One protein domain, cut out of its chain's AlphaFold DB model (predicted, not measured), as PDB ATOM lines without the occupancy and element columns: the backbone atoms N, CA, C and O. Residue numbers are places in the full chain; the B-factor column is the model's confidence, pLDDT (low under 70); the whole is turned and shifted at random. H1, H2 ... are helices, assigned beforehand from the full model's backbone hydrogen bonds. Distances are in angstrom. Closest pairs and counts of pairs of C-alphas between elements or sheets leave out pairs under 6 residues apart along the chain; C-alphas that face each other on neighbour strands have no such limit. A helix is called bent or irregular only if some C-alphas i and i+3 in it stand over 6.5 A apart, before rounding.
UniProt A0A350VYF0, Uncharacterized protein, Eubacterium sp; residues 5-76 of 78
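This is residues 5 to 76 of the 78 residues of an uncharacterized protein of Eubacterium sp (UniProt A0A350VYF0). Three helices follow one another in an open, extended zigzag: H1 and the looped link after it make a small head at one end, the long helix H2 leads away from it, and H3 turns off at a corner beyond the far end of H2. Residues 38 to 76, the larger part of H2 and the whole of H3, stand free as a long angled arm that makes the length. The printed part has 72 residues, with three named helices in the order H1, H2, H3 and no named strand, and its class is all helix. It is extended, with a radius of gyration of the C-alphas of 21.7 A and spans of 67 by 22 by 18 A.

H1, residues 5 to 18, and H2, residues 30 to 54, are close but not clearly touching; their closest C-alphas, those of Ile 12 and Ile 30, are 7.4 A apart. Their lines are about perpendicular, at 74 degrees. H2 and H3, residues 57 to 76, are also close but not clearly touching, with the closest C-alphas, those of His 54 and Ile 60, 6.5 A apart. Their lines are only just about perpendicular, at 73 degrees. H1 and H3 are apart. In H2 and H3 every O i to N i+4 pair is within hydrogen-bond range; in H1 8 of 10 are.

H1 begins at C-alpha 5, (-0.335, 23.038, 21.021), and is 19.8 A long; it is neither bent nor irregular, but only just: C-alphas 13 and 16 are 6.4 A apart. H2 begins at C-alpha 30, (-6.710, 12.370, 16.679), and is 36.1 A long. H3, 29.1 A long, ends at C-alpha 76, (-59.725, -2.937, 40.855).

The C-alphas farthest apart, those of Asn 6 and His 76, are 69.5 A apart. The printed part has no cut. The link from H1 to H2, 11 residues, is long; that from H2 to H3, 2 residues, is tight. The mean pLDDT of the printed part is 72.7, and 28 residues are under 70, among them residues 54 to 76.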
ATOM      1  N   THR A   5      -0.201  24.078  22.055       69.94
ATOM      2  CA  THR A   5      -0.335  23.038  21.021       69.94
ATOM      3  C   THR A   5       0.571  21.833  21.268       69.94
ATOM      4  O   THR A   5       0.174  20.701  21.019       69.94
ATOM      5  N   ASN A   6       1.781  22.059  21.781       68.31
ATOM      6  CA  ASN A   6       2.741  20.997  22.066       68.31
ATOM      7  C   ASN A   6       2.332  20.205  23.323       68.31
ATOM      8  O   ASN A   6       2.451  18.986  23.355       68.31
ATOM      9  N   ILE A   7       1.761  20.876  24.334       73.75
ATOM     10  CA  ILE A   7       1.196  20.211  25.521       73.75
ATOM     11  C   ILE A   7      -0.024  19.377  25.134       73.75
ATOM     12  O   ILE A   7      -0.126  18.224  25.551       73.75
ATOM     13  N   THR A   8      -0.952  19.931  24.348       69.62
ATOM     14  CA  THR A   8      -2.121  19.180  23.878       69.62
ATOM     15  C   THR A   8      -1.694  17.999  23.024       69.62
ATOM     16  O   THR A   8      -2.173  16.898  23.271       69.62
ATOM     17  N   TYR A   9      -0.747  18.183  22.104       69.38
ATOM     18  CA  TYR A   9      -0.210  17.104  21.277       69.38
ATOM     19  C   TYR A   9       0.404  15.976  22.115       69.38
ATOM     20  O   TYR A   9       0.043  14.813  21.943       69.38
ATOM     21  N   CYS A  10       1.264  16.309  23.084       73.06
ATOM     22  CA  CYS A  10       1.823  15.321  24.004       73.06
ATOM     23  C   CYS A  10       0.732  14.608  24.804       73.06
ATOM     24  O   CYS A  10       0.790  13.398  24.969       73.06
ATOM     25  N   ARG A  11      -0.288  15.328  25.280       69.25
ATOM     26  CA  ARG A  11      -1.341  14.740  26.112       69.25
ATOM     27  C   ARG A  11      -2.249  13.799  25.325       69.25
ATOM     28  O   ARG A  11      -2.597  12.754  25.847       69.25
ATOM     29  N   ILE A  12      -2.588  14.130  24.081       71.31
ATOM     30  CA  ILE A  12      -3.411  13.278  23.208       71.31
ATOM     31  C   ILE A  12      -2.656  12.016  22.793       71.31
ATOM     32  O   ILE A  12      -3.269  10.967  22.682       71.31
ATOM     33  N   ASN A  13      -1.341  12.102  22.590       71.75
ATOM     34  CA  ASN A  13      -0.534  10.932  22.247       71.75
ATOM     35  C   ASN A  13      -0.161  10.084  23.470       71.75
ATOM     36  O   ASN A  13       0.125   8.907  23.322       71.75
ATOM     37  N   LEU A  14      -0.143  10.664  24.674       75.12
ATOM     38  CA  LEU A  14       0.229   9.962  25.906       75.12
ATOM     39  C   LEU A  14      -0.973   9.321  26.614       75.12
ATOM     40  O   LEU A  14      -0.832   8.286  27.260       75.12
ATOM     41  N   LEU A  15      -2.150   9.940  26.516       74.19
ATOM     42  CA  LEU A  15      -3.364   9.480  27.189       74.19
ATOM     43  C   LEU A  15      -3.816   8.071  26.731       74.19
ATOM     44  O   LEU A  15      -4.152   7.276  27.606       74.19
ATOM     45  N   PRO A  16      -3.731   7.701  25.435       70.81
ATOM     46  CA  PRO A  16      -3.996   6.344  24.958       70.81
ATOM     47  C   PRO A  16      -3.000   5.303  25.492       70.81
ATOM     48  O   PRO A  16      -3.393   4.177  25.772       70.81
ATOM     49  N   TYR A  17      -1.726   5.662  25.703       71.06
ATOM     50  CA  TYR A  17      -0.740   4.753  26.309       71.06
ATOM     51  C   TYR A  17      -0.976   4.516  27.808       71.06
ATOM     52  O   TYR A  17      -0.563   3.486  28.339       71.06
ATOM     53  N   HIS A  18      -1.586   5.473  28.510       74.56
ATOM     54  CA  HIS A  18      -1.740   5.422  29.966       74.56
ATOM     55  C   HIS A  18      -3.075   4.807  30.406       74.56
ATOM     56  O   HIS A  18      -3.156   4.180  31.463       74.56
ATOM     57  N   ASP A  19      -4.135   4.999  29.625       73.75
ATOM     58  CA  ASP A  19      -5.485   4.576  29.979       73.75
ATOM     59  C   ASP A  19      -5.949   3.440  29.064       73.75
ATOM     60  O   ASP A  19      -6.093   3.609  27.853       73.75
ATOM     61  N   LYS A  20      -6.219   2.272  29.659       76.00
ATOM     62  CA  LYS A  20      -6.716   1.083  28.947       76.00
ATOM     63  C   LYS A  20      -8.015   1.336  28.185       76.00
ATOM     64  O   LYS A  20      -8.266   0.657  27.202       76.00
ATOM     65  N   SER A  21      -8.828   2.299  28.613       74.75
ATOM     66  CA  SER A  21     -10.068   2.670  27.917       74.75
ATOM     67  C   SER A  21      -9.779   3.336  26.569       74.75
ATOM     68  O   SER A  21     -10.611   3.318  25.665       74.75
ATOM     69  N   PHE A  22      -8.581   3.907  26.424       73.94
ATOM     70  CA  PHE A  22      -8.152   4.651  25.250       73.94
ATOM     71  C   PHE A  22      -7.015   3.976  24.472       73.94
ATOM     72  O   PHE A  22      -6.643   4.496  23.421       73.94
ATOM     73  N   SER A  23      -6.507   2.817  24.908       78.06
ATOM     74  CA  SER A  23      -5.395   2.110  24.246       78.06
ATOM     75  C   SER A  23      -5.659   1.802  22.780       78.06
ATOM     76  O   SER A  23      -4.752   1.846  21.958       78.06
ATOM     77  N   ASP A  24      -6.917   1.578  22.419       82.38
ATOM     78  CA  ASP A  24      -7.313   1.261  21.048       82.38
ATOM     79  C   ASP A  24      -7.230   2.464  20.101       82.38
ATOM     80  O   ASP A  24      -7.462   2.320  18.899       82.38
ATOM     81  N   TYR A  25      -6.965   3.662  20.625       76.50
ATOM     82  CA  TYR A  25      -6.817   4.889  19.850       76.50
ATOM     83  C   TYR A  25      -5.357   5.263  19.603       76.50
ATOM     84  O   TYR A  25      -5.112   6.306  19.003       76.50
ATOM     85  N   HIS A  26      -4.410   4.404  20.001       73.50
ATOM     86  CA  HIS A  26      -2.983   4.670  19.857       73.50
ATOM     87  C   HIS A  26      -2.550   4.945  18.408       73.50
ATOM     88  O   HIS A  26      -1.716   5.813  18.146       73.50
ATOM     89  N   ASP A  27      -3.183   4.236  17.474       77.75
ATOM     90  CA  ASP A  27      -2.842   4.254  16.050       77.75
ATOM     91  C   ASP A  27      -3.950   4.921  15.215       77.75
ATOM     92  O   ASP A  27      -3.944   4.889  13.983       77.75
ATOM     93  N   LYS A  28      -4.961   5.496  15.884       76.31
ATOM     94  CA  LYS A  28      -6.148   6.077  15.248       76.31
ATOM     95  C   LYS A  28      -6.013   7.591  15.119       76.31
ATOM     96  O   LYS A  28      -5.275   8.247  15.845       76.31
ATOM     97  N   SER A  29      -6.786   8.167  14.195       81.69
ATOM     98  CA  SER A  29      -6.843   9.620  14.008       81.69
ATOM     99  C   SER A  29      -7.181  10.341  15.315       81.69
ATOM    100  O   SER A  29      -8.127   9.976  16.018       81.69
ATOM    101  N   ILE A  30      -6.466  11.439  15.569       75.62
ATOM    102  CA  ILE A  30      -6.710  12.370  16.679       75.62
ATOM    103  C   ILE A  30      -8.181  12.820  16.720       75.62
ATOM    104  O   ILE A  30      -8.759  12.980  17.792       75.62
ATOM    105  N   GLN A  31      -8.821  12.977  15.558       81.50
ATOM    106  CA  GLN A  31     -10.233  13.360  15.472       81.50
ATOM    107  C   GLN A  31     -11.161  12.281  16.049       81.50
ATOM    108  O   GLN A  31     -12.099  12.603  16.775       81.50
ATOM    109  N   ASN A  32     -10.865  11.004  15.793       80.88
ATOM    110  CA  ASN A  32     -11.641   9.883  16.329       80.88
ATOM    111  C   ASN A  32     -11.455   9.750  17.843       80.88
ATOM    112  O   ASN A  32     -12.418   9.455  18.548       80.88
ATOM    113  N   PHE A  33     -10.243  10.010  18.341       82.69
ATOM    114  CA  PHE A  33      -9.973  10.050  19.776       82.69
ATOM    115  C   PHE A  33     -10.818  11.126  20.472       82.69
ATOM    116  O   PHE A  33     -11.525  10.842  21.435       82.69
ATOM    117  N   PHE A  34     -10.817  12.354  19.944       83.12
ATOM    118  CA  PHE A  34     -11.620  13.440  20.510       83.12
ATOM    119  C   PHE A  34     -13.123  13.212  20.393       83.12
ATOM    120  O   PHE A  34     -13.866  13.615  21.289       83.12
ATOM    121  N   PHE A  35     -13.578  12.567  19.320       87.50
ATOM    122  CA  PHE A  35     -14.976  12.187  19.166       87.50
ATOM    123  C   PHE A  35     -15.406  11.200  20.259       87.50
ATOM    124  O   PHE A  35     -16.385  11.458  20.959       87.50
ATOM    125  N   ALA A  36     -14.632  10.130  20.461       84.50
ATOM    126  CA  ALA A  36     -14.884   9.137  21.502       84.50
ATOM    127  C   ALA A  36     -14.830   9.755  22.907       84.50
ATOM    128  O   ALA A  36     -15.756   9.586  23.696       84.50
ATOM    129  N   LEU A  37     -13.807  10.569  23.186       83.81
ATOM    130  CA  LEU A  37     -13.684  11.302  24.447       83.81
ATOM    131  C   LEU A  37     -14.884  12.238  24.685       83.81
ATOM    132  O   LEU A  37     -15.375  12.367  25.804       83.81
ATOM    133  N   SER A  38     -15.392  12.881  23.633       85.69
ATOM    134  CA  SER A  38     -16.564  13.758  23.726       85.69
ATOM    135  C   SER A  38     -17.871  12.990  23.934       85.69
ATOM    136  O   SER A  38     -18.781  13.511  24.577       85.69
ATOM    137  N   GLU A  39     -18.017  11.789  23.370       87.94
ATOM    138  CA  GLU A  39     -19.136  10.878  23.678       87.94
ATOM    139  C   GLU A  39     -19.095  10.451  25.153       87.94
ATOM    140  O   GLU A  39     -20.075  10.652  25.869       87.94
ATOM    141  N   GLU A  40     -17.942   9.987  25.639       85.62
ATOM    142  CA  GLU A  40     -17.714   9.580  27.034       85.62
ATOM    143  C   GLU A  40     -18.117  10.696  28.022       85.62
ATOM    144  O   GLU A  40     -18.923  10.488  28.934       85.62
ATOM    145  N   ILE A  41     -17.633  11.925  27.793       88.88
ATOM    146  CA  ILE A  41     -17.964  13.096  28.620       88.88
ATOM    147  C   ILE A  41     -19.468  13.392  28.581       88.88
ATOM    148  O   ILE A  41     -20.070  13.678  29.619       88.88
ATOM    149  N   ARG A  42     -20.108  13.315  27.407       91.25
ATOM    150  CA  ARG A  42     -21.556  13.548  27.279       91.25
ATOM    151  C   ARG A  42     -22.364  12.504  28.038       91.25
ATOM    152  O   ARG A  42     -23.308  12.882  28.734       91.25
ATOM    153  N   CYS A  43     -21.980  11.231  27.971       87.88
ATOM    154  CA  CYS A  43     -22.596  10.170  28.761       87.88
ATOM    155  C   CYS A  43     -22.467  10.452  30.262       87.88
ATOM    156  O   CYS A  43     -23.469  10.419  30.978       87.88
ATOM    157  N   GLN A  44     -21.275  10.808  30.746       86.75
ATOM    158  CA  GLN A  44     -21.059  11.120  32.162       86.75
ATOM    159  C   GLN A  44     -21.869  12.338  32.628       86.75
ATOM    160  O   GLN A  44     -22.509  12.292  33.681       86.75
ATOM    161  N   VAL A  45     -21.912  13.412  31.834       89.62
ATOM    162  CA  VAL A  45     -22.717  14.607  32.133       89.62
ATOM    163  C   VAL A  45     -24.207  14.275  32.141       89.62
ATOM    164  O   VAL A  45     -24.928  14.722  33.039       89.62
ATOM    165  N   PHE A  46     -24.681  13.463  31.194       86.75
ATOM    166  CA  PHE A  46     -26.061  12.987  31.166       86.75
ATOM    167  C   PHE A  46     -26.397  12.185  32.425       86.75
ATOM    168  O   PHE A  46     -27.369  12.510  33.106       86.75
ATOM    169  N   PHE A  47     -25.567  11.204  32.794       83.50
ATOM    170  CA  PHE A  47     -25.763  10.404  34.004       83.50
ATOM    171  C   PHE A  47     -25.722  11.250  35.276       83.50
ATOM    172  O   PHE A  47     -26.595  11.101  36.127       83.50
ATOM    173  N   ALA A  48     -24.777  12.182  35.406       85.50
ATOM    174  CA  ALA A  48     -24.704  13.084  36.552       85.50
ATOM    175  C   ALA A  48     -25.938  13.997  36.638       85.50
ATOM    176  O   ALA A  48     -26.480  14.220  37.722       85.50
ATOM    177  N   THR A  49     -26.424  14.489  35.497       85.00
ATOM    178  CA  THR A  49     -27.633  15.322  35.410       85.00
ATOM    179  C   THR A  49     -28.887  14.519  35.750       85.00
ATOM    180  O   THR A  49     -29.730  14.982  36.522       85.00
ATOM    181  N   PHE A  50     -28.992  13.296  35.235       79.75
ATOM    182  CA  PHE A  50     -30.062  12.353  35.536       79.75
ATOM    183  C   PHE A  50     -30.071  11.991  37.024       79.75
ATOM    184  O   PHE A  50     -31.071  12.202  37.713       79.75
ATOM    185  N   ALA A  51     -28.931  11.555  37.559       79.56
ATOM    186  CA  ALA A  51     -28.761  11.264  38.973       79.56
ATOM    187  C   ALA A  51     -29.131  12.481  39.824       79.56
ATOM    188  O   ALA A  51     -29.899  12.339  40.765       79.56
ATOM    189  N   LYS A  52     -28.698  13.697  39.466       78.62
ATOM    190  CA  LYS A  52     -29.067  14.938  40.170       78.62
ATOM    191  C   LYS A  52     -30.570  15.230  40.122       78.62
ATOM    192  O   LYS A  52     -31.132  15.651  41.132       78.62
ATOM    193  N   LYS A  53     -31.238  14.978  38.993       70.81
ATOM    194  CA  LYS A  53     -32.695  15.132  38.843       70.81
ATOM    195  C   LYS A  53     -33.472  14.172  39.751       70.81
ATOM    196  O   LYS A  53     -34.510  14.557  40.290       70.81
ATOM    197  N   HIS A  54     -32.949  12.966  39.962       63.56
ATOM    198  CA  HIS A  54     -33.540  11.948  40.833       63.56
ATOM    199  C   HIS A  54     -33.020  11.993  42.280       63.56
ATOM    200  O   HIS A  54     -33.687  11.504  43.181       63.56
ATOM    201  N   ARG A  55     -31.904  12.671  42.558       58.84
ATOM    202  CA  ARG A  55     -31.283  12.785  43.890       58.84
ATOM    203  C   ARG A  55     -32.140  13.523  44.917       58.84
ATOM    204  O   ARG A  55     -31.769  13.552  46.080       58.84
ATOM    205  N   ASN A  56     -33.272  14.110  44.535       60.38
ATOM    206  CA  ASN A  56     -34.218  14.621  45.515       60.38
ATOM    207  C   ASN A  56     -35.078  13.440  46.019       60.38
ATOM    208  O   ASN A  56     -36.024  13.058  45.320       60.38
ATOM    209  N   PRO A  57     -34.770  12.833  47.187       58.59
ATOM    210  CA  PRO A  57     -35.411  11.593  47.637       58.59
ATOM    211  C   PRO A  57     -36.931  11.749  47.737       58.59
ATOM    212  O   PRO A  57     -37.674  10.832  47.395       58.59
ATOM    213  N   ASN A  58     -37.404  12.955  48.069       59.94
ATOM    214  CA  ASN A  58     -38.826  13.288  48.099       59.94
ATOM    215  C   ASN A  58     -39.516  13.095  46.737       59.94
ATOM    216  O   ASN A  58     -40.634  12.595  46.700       59.94
ATOM    217  N   LYS A  59     -38.865  13.406  45.603       57.56
ATOM    218  CA  LYS A  59     -39.457  13.190  44.266       57.56
ATOM    219  C   LYS A  59     -39.505  11.711  43.878       57.56
ATOM    220  O   LYS A  59     -40.481  11.299  43.258       57.56
ATOM    221  N   ILE A  60     -38.509  10.910  44.272       60.16
ATOM    222  CA  ILE A  60     -38.530   9.448  44.077       60.16
ATOM    223  C   ILE A  60     -39.656   8.818  44.903       60.16
ATOM    224  O   ILE A  60     -40.419   8.006  44.384       60.16
ATOM    225  N   ILE A  61     -39.798   9.210  46.173       62.44
ATOM    226  CA  ILE A  61     -40.841   8.684  47.066       62.44
ATOM    227  C   ILE A  61     -42.234   9.019  46.519       62.44
ATOM    228  O   ILE A  61     -43.098   8.142  46.468       62.44
ATOM    229  N   ILE A  62     -42.441  10.255  46.054       61.75
ATOM    230  CA  ILE A  62     -43.704  10.680  45.435       61.75
ATOM    231  C   ILE A  62     -43.967   9.891  44.143       61.75
ATOM    232  O   ILE A  62     -45.067   9.368  43.973       61.75
ATOM    233  N   GLY A  63     -42.964   9.731  43.270       59.78
ATOM    234  CA  GLY A  63     -43.082   8.933  42.044       59.78
ATOM    235  C   GLY A  63     -43.469   7.476  42.321       59.78
ATOM    236  O   GLY A  63     -44.438   6.972  41.759       59.78
ATOM    237  N   ASN A  64     -42.788   6.825  43.267       60.44
ATOM    238  CA  ASN A  64     -43.077   5.446  43.669       60.44
ATOM    239  C   ASN A  64     -44.471   5.292  44.295       60.44
ATOM    240  O   ASN A  64     -45.144   4.282  44.077       60.44
ATOM    241  N   LYS A  65     -44.926   6.289  45.063       66.06
ATOM    242  CA  LYS A  65     -46.269   6.300  45.654       66.06
ATOM    243  C   LYS A  65     -47.346   6.417  44.571       66.06
ATOM    244  O   LYS A  65     -48.304   5.649  44.594       66.06
ATOM    245  N   SER A  66     -47.150   7.291  43.584       58.34
ATOM    246  CA  SER A  66     -48.066   7.451  42.446       58.34
ATOM    247  C   SER A  66     -48.142   6.202  41.559       58.34
ATOM    248  O   SER A  66     -49.235   5.807  41.161       58.34
ATOM    249  N   ILE A  67     -47.015   5.523  41.311       65.81
ATOM    250  CA  ILE A  67     -46.970   4.277  40.521       65.81
ATOM    251  C   ILE A  67     -47.712   3.134  41.235       65.81
ATOM    252  O   ILE A  67     -48.485   2.406  40.609       65.81
ATOM    253  N   LYS A  68     -47.554   2.998  42.560       65.88
ATOM    254  CA  LYS A  68     -48.300   2.002  43.352       65.88
ATOM    255  C   LYS A  68     -49.812   2.238  43.315       65.88
ATOM    256  O   LYS A  68     -50.570   1.281  43.197       65.88
ATOM    257  N   ILE A  69     -50.247   3.497  43.382       64.56
ATOM    258  CA  ILE A  69     -51.671   3.859  43.331       64.56
ATOM    259  C   ILE A  69     -52.262   3.579  41.939       64.56
ATOM    260  O   ILE A  69     -53.376   3.066  41.847       64.56
ATOM    261  N   GLY A  70     -51.518   3.858  40.863       58.59
ATOM    262  CA  GLY A  70     -51.939   3.546  39.492       58.59
ATOM    263  C   GLY A  70     -52.145   2.045  39.256       58.59
ATOM    264  O   GLY A  70     -53.187   1.641  38.743       58.59
ATOM    265  N   ASN A  71     -51.207   1.216  39.725       55.47
ATOM    266  CA  ASN A  71     -51.306  -0.246  39.623       55.47
ATOM    267  C   ASN A  71     -52.421  -0.836  40.504       55.47
ATOM    268  O   ASN A  71     -53.043  -1.829  40.129       55.47
ATOM    269  N   PHE A  72     -52.697  -0.231  41.665       55.88
ATOM    270  CA  PHE A  72     -53.809  -0.646  42.523       55.88
ATOM    271  C   PHE A  72     -55.166  -0.316  41.893       55.88
ATOM    272  O   PHE A  72     -56.060  -1.156  41.904       55.88
ATOM    273  N   LYS A  73     -55.309   0.867  41.276       57.97
ATOM    274  CA  LYS A  73     -56.530   1.216  40.539       57.97
ATOM    275  C   LYS A  73     -56.761   0.273  39.357       57.97
ATOM    276  O   LYS A  73     -57.861  -0.241  39.239       57.97
ATOM    277  N   GLN A  74     -55.751  -0.024  38.536       53.19
ATOM    278  CA  GLN A  74     -55.922  -0.945  37.397       53.19
ATOM    279  C   GLN A  74     -56.387  -2.352  37.805       53.19
ATOM    280  O   GLN A  74     -57.227  -2.922  37.121       53.19
ATOM    281  N   LYS A  75     -55.906  -2.887  38.935       55.88
ATOM    282  CA  LYS A  75     -56.353  -4.191  39.462       55.88
ATOM    283  C   LYS A  75     -57.781  -4.209  40.015       55.88
ATOM    284  O   LYS A  75     -58.290  -5.288  40.265       55.88
ATOM    285  N   HIS A  76     -58.383  -3.051  40.272       50.97
ATOM    286  CA  HIS A  76     -59.725  -2.937  40.855       50.97
ATOM    287  C   HIS A  76     -60.805  -2.626  39.802       50.97
ATOM    288  O   HIS A  76     -61.984  -2.550  40.137       50.97
TER     289      HIS A  76